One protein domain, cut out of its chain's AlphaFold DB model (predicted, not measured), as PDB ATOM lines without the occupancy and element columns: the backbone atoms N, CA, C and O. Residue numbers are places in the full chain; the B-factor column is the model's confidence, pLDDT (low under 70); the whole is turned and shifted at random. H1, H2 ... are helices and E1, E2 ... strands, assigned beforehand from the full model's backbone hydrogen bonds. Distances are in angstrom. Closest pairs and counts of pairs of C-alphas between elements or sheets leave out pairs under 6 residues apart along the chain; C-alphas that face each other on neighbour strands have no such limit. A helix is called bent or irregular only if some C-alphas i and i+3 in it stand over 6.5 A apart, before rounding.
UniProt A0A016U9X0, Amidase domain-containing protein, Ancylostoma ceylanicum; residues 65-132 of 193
ATOM      1  N   ASP A  65     -56.588  -0.920   5.190       82.25
ATOM      2  CA  ASP A  65     -57.573  -0.025   4.592       82.25
ATOM      3  C   ASP A  65     -57.551   1.337   5.297       82.25
ATOM      4  O   ASP A  65     -57.940   1.456   6.464       82.25
ATOM      5  N   HIS A  66     -57.109   2.367   4.577       77.62
ATOM      6  CA  HIS A  66     -56.996   3.728   5.096       77.62
ATOM      7  C   HIS A  66     -58.338   4.310   5.563       77.62
ATOM      8  O   HIS A  66     -58.352   5.129   6.477       77.62
ATOM      9  N   LYS A  67     -59.472   3.830   5.031       80.38
ATOM     10  CA  LYS A  67     -60.813   4.296   5.430       80.38
ATOM     11  C   LYS A  67     -61.221   3.866   6.840       80.38
ATOM     12  O   LYS A  67     -62.238   4.320   7.353       80.38
ATOM     13  N   LYS A  68     -60.467   2.955   7.463       86.31
ATOM     14  CA  LYS A  68     -60.751   2.424   8.808       86.31
ATOM     15  C   LYS A  68     -59.884   3.054   9.898       86.31
ATOM     16  O   LYS A  68     -59.984   2.646  11.056       86.31
ATOM     17  N   ILE A  69     -59.024   4.012   9.549       91.00
ATOM     18  CA  ILE A  69     -58.153   4.678  10.514       91.00
ATOM     19  C   ILE A  69     -59.002   5.584  11.410       91.00
ATOM     20  O   ILE A  69     -59.815   6.369  10.937       91.00
ATOM     21  N   ARG A  70     -58.782   5.491  12.720       94.12
ATOM     22  CA  ARG A  70     -59.246   6.479  13.698       94.12
ATOM     23  C   ARG A  70     -58.035   6.979  14.459       94.12
ATOM     24  O   ARG A  70     -57.255   6.169  14.960       94.12
ATOM     25  N   ILE A  71     -57.876   8.293  14.515       95.19
ATOM     26  CA  ILE A  71     -56.703   8.924  15.111       95.19
ATOM     27  C   ILE A  71     -57.103   9.486  16.467       95.19
ATOM     28  O   ILE A  71     -58.025  10.289  16.569       95.19
ATOM     29  N   PHE A  72     -56.391   9.062  17.506       96.31
ATOM     30  CA  PHE A  72     -56.517   9.603  18.852       96.31
ATOM     31  C   PHE A  72     -55.157  10.143  19.280       96.31
ATOM     32  O   PHE A  72     -54.138   9.490  19.049       96.31
ATOM     33  N   TYR A  73     -55.126  11.321  19.896       95.44
ATOM     34  CA  TYR A  73     -53.881  11.939  20.355       95.44
ATOM     35  C   TYR A  73     -54.042  12.591  21.729       95.44
ATOM     36  O   TYR A  73     -55.148  12.920  22.150       95.44
ATOM     37  N   MET A  74     -52.921  12.794  22.422       91.75
ATOM     38  CA  MET A  74     -52.850  13.429  23.741       91.75
ATOM     39  C   MET A  74     -51.630  14.361  23.773       91.75
ATOM     40  O   MET A  74     -50.572  14.008  23.257       91.75
ATOM     41  N   GLU A  75     -51.749  15.541  24.385       88.00
ATOM     42  CA  GLU A  75     -50.665  16.543  24.469       88.00
ATOM     43  C   GLU A  75     -49.730  16.315  25.679       88.00
ATOM     44  O   GLU A  75     -49.087  17.241  26.169       88.00
ATOM     45  N   GLY A  76     -49.663  15.075  26.168       80.19
ATOM     46  CA  GLY A  76     -48.969  14.689  27.398       80.19
ATOM     47  C   GLY A  76     -49.917  14.452  28.578       80.19
ATOM     48  O   GLY A  76     -51.125  14.648  28.482       80.19
ATOM     49  N   PHE A  77     -49.353  14.002  29.696       76.75
ATOM     50  CA  PHE A  77     -50.061  13.803  30.962       76.75
ATOM     51  C   PHE A  77     -49.506  14.769  32.014       76.75
ATOM     52  O   PHE A  77     -48.363  15.216  31.918       76.75
ATOM     53  N   ARG A  78     -50.327  15.146  32.999       65.00
ATOM     54  CA  ARG A  78     -49.944  16.153  33.996       65.00
ATOM     55  C   ARG A  78     -49.225  15.506  35.171       65.00
ATOM     56  O   ARG A  78     -49.844  15.272  36.192       65.00
ATOM     57  N   ASP A  79     -47.925  15.287  35.076       64.31
ATOM     58  CA  ASP A  79     -47.130  14.927  36.254       64.31
ATOM     59  C   ASP A  79     -45.938  15.875  36.395       64.31
ATOM     60  O   ASP A  79     -44.928  15.729  35.710       64.31
ATOM     61  N   MET A  80     -46.059  16.849  37.305       53.41
ATOM     62  CA  MET A  80     -45.009  17.840  37.570       53.41
ATOM     63  C   MET A  80     -43.691  17.223  38.052       53.41
ATOM     64  O   MET A  80     -42.655  17.874  37.926       53.41
ATOM     65  N   LEU A  81     -43.709  16.012  38.619       56.34
ATOM     66  CA  LEU A  81     -42.516  15.389  39.185       56.34
ATOM     67  C   LEU A  81     -41.675  14.673  38.130       56.34
ATOM     68  O   LEU A  81     -40.457  14.598  38.296       56.34
ATOM     69  N   VAL A  82     -42.287  14.162  37.055       59.81
ATOM     70  CA  VAL A  82     -41.566  13.314  36.088       59.81
ATOM     71  C   VAL A  82     -41.684  13.752  34.633       59.81
ATOM     72  O   VAL A  82     -40.736  13.564  33.870       59.81
ATOM     73  N   SER A  83     -42.786  14.383  34.233       64.69
ATOM     74  CA  SER A  83     -42.933  14.915  32.880       64.69
ATOM     75  C   SER A  83     -43.205  16.414  32.956       64.69
ATOM     76  O   SER A  83     -44.365  16.806  33.107       64.69
ATOM     77  N   PRO A  84     -42.178  17.278  32.818       69.88
ATOM     78  CA  PRO A  84     -42.426  18.707  32.712       69.88
ATOM     79  C   PRO A  84     -43.381  18.977  31.550       69.88
ATOM     80  O   PRO A  84     -43.487  18.192  30.601       69.88
ATOM     81  N   GLU A  85     -44.089  20.098  31.634       76.94
ATOM     82  CA  GLU A  85     -45.009  20.490  30.580       76.94
ATOM     83  C   GLU A  85     -44.287  20.531  29.226       76.94
ATOM     84  O   GLU A  85     -43.167  21.043  29.115       76.94
ATOM     85  N   LEU A  86     -44.924  19.975  28.191       84.25
ATOM     86  CA  LEU A  86     -44.367  20.005  26.842       84.25
ATOM     87  C   LEU A  86     -44.117  21.451  26.413       84.25
ATOM     88  O   LEU A  86     -44.986  22.315  26.573       84.25
ATOM     89  N   SER A  87     -42.960  21.703  25.797       89.81
ATOM     90  CA  SER A  87     -42.688  23.011  25.208       89.81
ATOM     91  C   SER A  87     -43.702  23.325  24.105       89.81
ATOM     92  O   SER A  87     -44.260  22.427  23.461       89.81
ATOM     93  N   ASN A  88     -43.920  24.614  23.844       92.25
ATOM     94  CA  ASN A  88     -44.806  25.042  22.760       92.25
ATOM     95  C   ASN A  88     -44.372  24.459  21.408       92.25
ATOM     96  O   ASN A  88     -45.225  24.071  20.614       92.25
ATOM     97  N   ASP A  89     -43.067  24.308  21.171       94.25
ATOM     98  CA  ASP A  89     -42.541  23.702  19.946       94.25
ATOM     99  C   ASP A  89     -42.944  22.233  19.802       94.25
ATOM    100  O   ASP A  89     -43.339  21.810  18.715       94.25
ATOM    101  N   MET A  90     -42.910  21.463  20.895       92.88
ATOM    102  CA  MET A  90     -43.345  20.063  20.903       92.88
ATOM    103  C   MET A  90     -44.852  19.946  20.662       92.88
ATOM    104  O   MET A  90     -45.277  19.152  19.822       92.88
ATOM    105  N   LYS A  91     -45.659  20.774  21.341       93.06
ATOM    106  CA  LYS A  91     -47.119  20.818  21.142       93.06
ATOM    107  C   LYS A  91     -47.470  21.195  19.701       93.06
ATOM    108  O   LYS A  91     -48.310  20.553  19.078       93.06
ATOM    109  N   ASN A  92     -46.789  22.195  19.141       95.75
ATOM    110  CA  ASN A  92     -46.989  22.625  17.759       95.75
ATOM    111  C   ASN A  92     -46.554  21.551  16.754       95.75
ATOM    112  O   ASN A  92     -47.237  21.342  15.756       95.75
ATOM    113  N   ALA A  93     -45.445  20.850  17.005       96.12
ATOM    114  CA  ALA A  93     -45.006  19.743  16.160       96.12
ATOM    115  C   ALA A  93     -46.020  18.588  16.153       96.12
ATOM    116  O   ALA A  93     -46.350  18.091  15.077       96.12
ATOM    117  N   LEU A  94     -46.560  18.223  17.322       96.00
ATOM    118  CA  LEU A  94     -47.635  17.237  17.437       96.00
ATOM    119  C   LEU A  94     -48.869  17.670  16.636       96.00
ATOM    120  O   LEU A  94     -49.353  16.902  15.812       96.00
ATOM    121  N   LYS A  95     -49.334  18.913  16.816       96.25
ATOM    122  CA  LYS A  95     -50.499  19.447  16.091       96.25
ATOM    123  C   LYS A  95     -50.302  19.435  14.579       96.25
ATOM    124  O   LYS A  95     -51.195  19.000  13.868       96.25
ATOM    125  N   ARG A  96     -49.120  19.823  14.083       97.75
ATOM    126  CA  ARG A  96     -48.801  19.735  12.645       97.75
ATOM    127  C   ARG A  96     -48.869  18.300  12.123       97.75
ATOM    128  O   ARG A  96     -49.373  18.086  11.026       97.75
ATOM    129  N   ALA A  97     -48.367  17.331  12.889       97.25
ATOM    130  CA  ALA A  97     -48.443  15.924  12.507       97.25
ATOM    131  C   ALA A  97     -49.895  15.423  12.482       97.25
ATOM    132  O   ALA A  97     -50.280  14.749  11.534       97.25
ATOM    133  N   VAL A  98     -50.702  15.792  13.483       97.31
ATOM    134  CA  VAL A  98     -52.131  15.456  13.539       97.31
ATOM    135  C   VAL A  98     -52.869  16.039  12.335       97.31
ATOM    136  O   VAL A  98     -53.446  15.267  11.578       97.31
ATOM    137  N   SER A  99     -52.754  17.345  12.080       97.50
ATOM    138  CA  SER A  99     -53.427  17.992  10.945       97.50
ATOM    139  C   SER A  99     -53.017  17.404   9.595       97.50
ATOM    140  O   SER A  99     -53.854  17.239   8.716       97.50
ATOM    141  N   HIS A 100     -51.745  17.019   9.433       97.00
ATOM    142  CA  HIS A 100     -51.302  16.330   8.221       97.00
ATOM    143  C   HIS A 100     -51.983  14.965   8.038       97.00
ATOM    144  O   HIS A 100     -52.300  14.582   6.916       97.00
ATOM    145  N   LEU A 101     -52.187  14.210   9.121       95.06
ATOM    146  CA  LEU A 101     -52.865  12.915   9.053       95.06
ATOM    147  C   LEU A 101     -54.370  13.071   8.804       95.06
ATOM    148  O   LEU A 101     -54.925  12.267   8.059       95.06
ATOM    149  N   GLU A 102     -55.001  14.092   9.390       95.19
ATOM    150  CA  GLU A 102     -56.405  14.439   9.136       95.19
ATOM    151  C   GLU A 102     -56.626  14.746   7.652       95.19
ATOM    152  O   GLU A 102     -57.451  14.105   7.008       95.19
ATOM    153  N   GLU A 103     -55.811  15.636   7.074       95.44
ATOM    154  CA  GLU A 103     -55.886  16.005   5.655       95.44
ATOM    155  C   GLU A 103     -55.582  14.818   4.730       95.44
ATOM    156  O   GLU A 103     -56.277  14.587   3.744       95.44
ATOM    157  N   LYS A 104     -54.542  14.035   5.043       94.12
ATOM    158  CA  LYS A 104     -54.093  12.930   4.186       94.12
ATOM    159  C   LYS A 104     -55.094  11.781   4.114       94.12
ATOM    160  O   LYS A 104     -55.176  11.120   3.077       94.12
ATOM    161  N   TYR A 105     -55.772  11.487   5.220       92.50
ATOM    162  CA  TYR A 105     -56.682  10.348   5.313       92.50
ATOM    163  C   TYR A 105     -58.159  10.741   5.323       92.50
ATOM    164  O   TYR A 105     -58.988   9.835   5.320       92.50
ATOM    165  N   ASP A 106     -58.474  12.040   5.278       93.50
ATOM    166  CA  ASP A 106     -59.836  12.581   5.358       93.50
ATOM    167  C   ASP A 106     -60.568  12.063   6.612       93.50
ATOM    168  O   ASP A 106     -61.625  11.433   6.550       93.50
ATOM    169  N   VAL A 107     -59.929  12.250   7.773       94.12
ATOM    170  CA  VAL A 107     -60.423  11.804   9.087       94.12
ATOM    171  C   VAL A 107     -60.317  12.917  10.121       94.12
ATOM    172  O   VAL A 107     -59.380  13.706  10.078       94.12
ATOM    173  N   ASP A 108     -61.209  12.911  11.111       94.56
ATOM    174  CA  ASP A 108     -61.104  13.787  12.281       94.56
ATOM    175  C   ASP A 108     -60.289  13.105  13.389       94.56
ATOM    176  O   ASP A 108     -60.607  11.990  13.829       94.56
ATOM    177  N   ALA A 109     -59.242  13.769  13.879       96.88
ATOM    178  CA  ALA A 109     -58.463  13.284  15.006       96.88
ATOM    179  C   ALA A 109     -59.082  13.725  16.336       96.88
ATOM    180  O   ALA A 109     -59.395  14.891  16.575       96.88
ATOM    181  N   VAL A 110     -59.202  12.786  17.271       97.06
ATOM    182  CA  VAL A 110     -59.835  13.031  18.567       97.06
ATOM    183  C   VAL A 110     -58.770  13.240  19.638       97.06
ATOM    184  O   VAL A 110     -57.979  12.343  19.939       97.06
ATOM    185  N   ARG A 111     -58.776  14.422  20.263       95.31
ATOM    186  CA  ARG A 111     -57.976  14.664  21.468       95.31
ATOM    187  C   ARG A 111     -58.574  13.872  22.627       95.31
ATOM    188  O   ARG A 111     -59.733  14.080  22.979       95.31
ATOM    189  N   ILE A 112     -57.776  13.009  23.242       94.44
ATOM    190  CA  ILE A 112     -58.155  12.250  24.433       94.44
ATOM    191  C   ILE A 112     -57.223  12.584  25.591       94.44
ATOM    192  O   ILE A 112     -56.056  12.910  25.393       94.44
ATOM    193  N   ASP A 113     -57.753  12.456  26.800       89.44
ATOM    194  CA  ASP A 113     -56.978  12.461  28.031       89.44
ATOM    195  C   ASP A 113     -57.173  11.088  28.688       89.44
ATOM    196  O   ASP A 113     -58.300  10.599  28.779       89.44
ATOM    197  N   LEU A 114     -56.085  10.444  29.114       88.56
ATOM    198  CA  LEU A 114     -56.113   9.138  29.780       88.56
ATOM    199  C   LEU A 114     -55.781   9.329  31.268       88.56
ATOM    200  O   LEU A 114     -54.603   9.376  31.617       88.56
ATOM    201  N   PRO A 115     -56.776   9.426  32.173       85.38
ATOM    202  CA  PRO A 115     -56.527   9.784  33.573       85.38
ATOM    203  C   PRO A 115     -55.619   8.793  34.308       85.38
ATOM    204  O   PRO A 115     -54.826   9.188  35.155       85.38
ATOM    205  N   LEU A 116     -55.681   7.508  33.947       86.31
ATOM    206  CA  LEU A 116     -54.844   6.467  34.551       86.31
ATOM    207  C   LEU A 116     -53.353   6.623  34.216       86.31
ATOM    208  O   LEU A 116     -52.514   6.062  34.915       86.31
ATOM    209  N   PHE A 117     -53.002   7.413  33.195       83.12
ATOM    210  CA  PHE A 117     -51.607   7.686  32.842       83.12
ATOM    211  C   PHE A 117     -50.882   8.542  33.893       83.12
ATOM    212  O   PHE A 117     -49.658   8.599  33.894       83.12
ATOM    213  N   MET A 118     -51.616   9.142  34.835       80.88
ATOM    214  CA  MET A 118     -51.049   9.782  36.028       80.88
ATOM    215  C   MET A 118     -50.269   8.795  36.912       80.88
ATOM    216  O   MET A 118     -49.361   9.205  37.620       80.88
ATOM    217  N   HIS A 119     -50.576   7.495  36.832       83.12
ATOM    218  CA  HIS A 119     -49.852   6.428  37.529       83.12
ATOM    219  C   HIS A 119     -48.690   5.852  36.711       83.12
ATOM    220  O   HIS A 119     -48.135   4.817  37.078       83.12
ATOM    221  N   ALA A 120     -48.306   6.471  35.586       81.25
ATOM    222  CA  ALA A 120     -47.227   5.961  34.738       81.25
ATOM    223  C   ALA A 120     -45.927   5.738  35.526       81.25
ATOM    224  O   ALA A 120     -45.200   4.786  35.256       81.25
ATOM    225  N   ILE A 121     -45.660   6.573  36.528       77.81
ATOM    226  CA  ILE A 121     -44.463   6.477  37.365       77.81
ATOM    227  C   ILE A 121     -44.531   5.299  38.314       77.81
ATOM    228  O   ILE A 121     -43.553   4.567  38.421       77.81
ATOM    229  N   ASP A 122     -45.687   5.060  38.925       79.62
ATOM    230  CA  ASP A 122     -45.911   3.883  39.760       79.62
ATOM    231  C   ASP A 122     -45.764   2.604  38.927       79.62
ATOM    232  O   ASP A 122     -45.090   1.661  39.338       79.62
ATOM    233  N   ILE A 123     -46.312   2.599  37.706       79.75
ATOM    234  CA  ILE A 123     -46.196   1.482  36.762       79.75
ATOM    235  C   ILE A 123     -44.725   1.245  36.391       79.75
ATOM    236  O   ILE A 123     -44.234   0.121  36.496       79.75
ATOM    237  N   ILE A 124     -43.995   2.293  36.005       77.44
ATOM    238  CA  ILE A 124     -42.570   2.197  35.658       77.44
ATOM    239  C   ILE A 124     -41.747   1.753  36.876       77.44
ATOM    240  O   ILE A 124     -40.907   0.869  36.752       77.44
ATOM    241  N   SER A 125     -42.014   2.306  38.059       75.56
ATOM    242  CA  SER A 125     -41.346   1.947  39.314       75.56
ATOM    243  C   SER A 125     -41.579   0.480  39.681       75.56
ATOM    244  O   SER A 125     -40.626  -0.234  39.992       75.56
ATOM    245  N   SER A 126     -42.813  -0.014  39.523       76.69
ATOM    246  CA  SER A 126     -43.165  -1.418  39.773       76.69
ATOM    247  C   SER A 126     -42.403  -2.401  38.878       76.69
ATOM    248  O   SER A 126     -42.170  -3.540  39.273       76.69
ATOM    249  N   CYS A 127     -41.935  -1.963  37.699       71.56
ATOM    250  CA  CYS A 127     -41.042  -2.775  36.868       71.56
ATOM    251  C   CYS A 127     -39.710  -3.027  37.556       71.56
ATOM    252  O   CYS A 127     -39.104  -4.074  37.372       71.56
ATOM    253  N   PHE A 128     -39.206  -2.053  38.301       67.25
ATOM    254  CA  PHE A 128     -37.926  -2.168  38.985       67.25
ATOM    255  C   PHE A 128     -38.058  -2.897  40.328       67.25
ATOM    256  O   PHE A 128     -37.063  -3.398  40.851       67.25
ATOM    257  N   SER A 129     -39.277  -3.029  40.857       62.03
ATOM    258  CA  SER A 129     -39.572  -3.808  42.059       62.03
ATOM    259  C   SER A 129     -39.340  -5.307  41.811       62.03
ATOM    260  O   SER A 129     -40.105  -5.968  41.114       62.03
ATOM    261  N   GLY A 130     -38.265  -5.857  42.383       59.09
ATOM    262  CA  GLY A 130     -37.916  -7.283  42.282       59.09
ATOM    263  C   GLY A 130     -36.466  -7.568  41.878       59.09
ATOM    264  O   GLY A 130     -36.000  -8.696  42.045       59.09
ATOM    265  N   HIS A 131     -35.721  -6.557  41.417       56.72
ATOM    266  CA  HIS A 131     -34.286  -6.664  41.134       56.72
ATOM    267  C   HIS A 131     -33.494  -5.723  42.012       56.72
ATOM    268  O   HIS A 131     -33.450  -4.537  41.711       56.72
ATOM    269  N   GLY A 132     -32.800  -6.280  43.010       59.56
ATOM    270  CA  GLY A 132     -31.760  -5.576  43.761       59.56
ATOM    271  C   GLY A 132     -32.133  -4.132  44.089       59.56
ATOM    272  O   GLY A 132     -33.289  -3.821  44.364       59.56
TER     273      GLY A 132
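What this domain is: This is residues 65 to 132 of the 193 residues of the protein "Amidase domain-containing protein" of Ancylostoma ceylanicum (UniProt A0A016U9X0). A long helix, H1, packs with its residues 94 to 105 on a small pair of side-by-side strands, E1 and E2, while a second helix, H2, leads away from this body, and residues 122 to 132 stick out as a free arm. Residues 74 to 87 form a long loop between E1 and H1. The printed part has 68 residues, with the named elements in the order E1, H1, E2, H2, and its class is mostly helix; the sheet, of order E1, E2, is parallel. It is only just loose, close to extended, with a radius of gyration of the C-alphas of 16.0 A and spans of 50 by 30 by 20 A.

Where its parts are: E1 is residues 71 to 73, with C-alpha 71 at (-56.703, 8.924, 15.111). H1 is residues 88 to 105, 25.7 A from first to last C-alpha. E2 is residues 109 to 111. H2 is residues 115 to 128, 22.8 A long between its end C-alphas, with C-alpha 128 at (-37.926, -2.168, 38.985). H2 is irregular: C-alphas 118 and 121 are 7.5 A apart.

How they stand to each other: E1 and E2 are parallel neighbours at 27 degrees, with N 73 and O 110 within hydrogen-bond range at 3.0 A, and N 110 and O 71 at 2.8 A. E1, H1 and E2 form a strand-helix-strand unit, two parallel neighbour strands with a helix between them along the chain, and its crossover is right-handed. The closest C-alphas of H1 and E2 are those of Glu 102 and Ala 109, 6.3 A apart. The closest of E1 and H1 are those of Tyr 73 and Val 98, 7.9 A apart. H2 is apart from E1 and from H1. In H1 every O i to N i+4 pair is within hydrogen-bond range; in H2 5 of 10 are, beside 10 of 11 O i to N i+3 pairs.

The domain as a whole: The C-alphas farthest apart, those of Asp 106 and Gly 132, are 50.9 A apart. The printed part has no cut. The link E1 to H1 is long; H1 to E2 and E2 to H2 are tight. The mean pLDDT of the printed part is 84.2, and residues 78 to 84 and 128 to 132 are under 70.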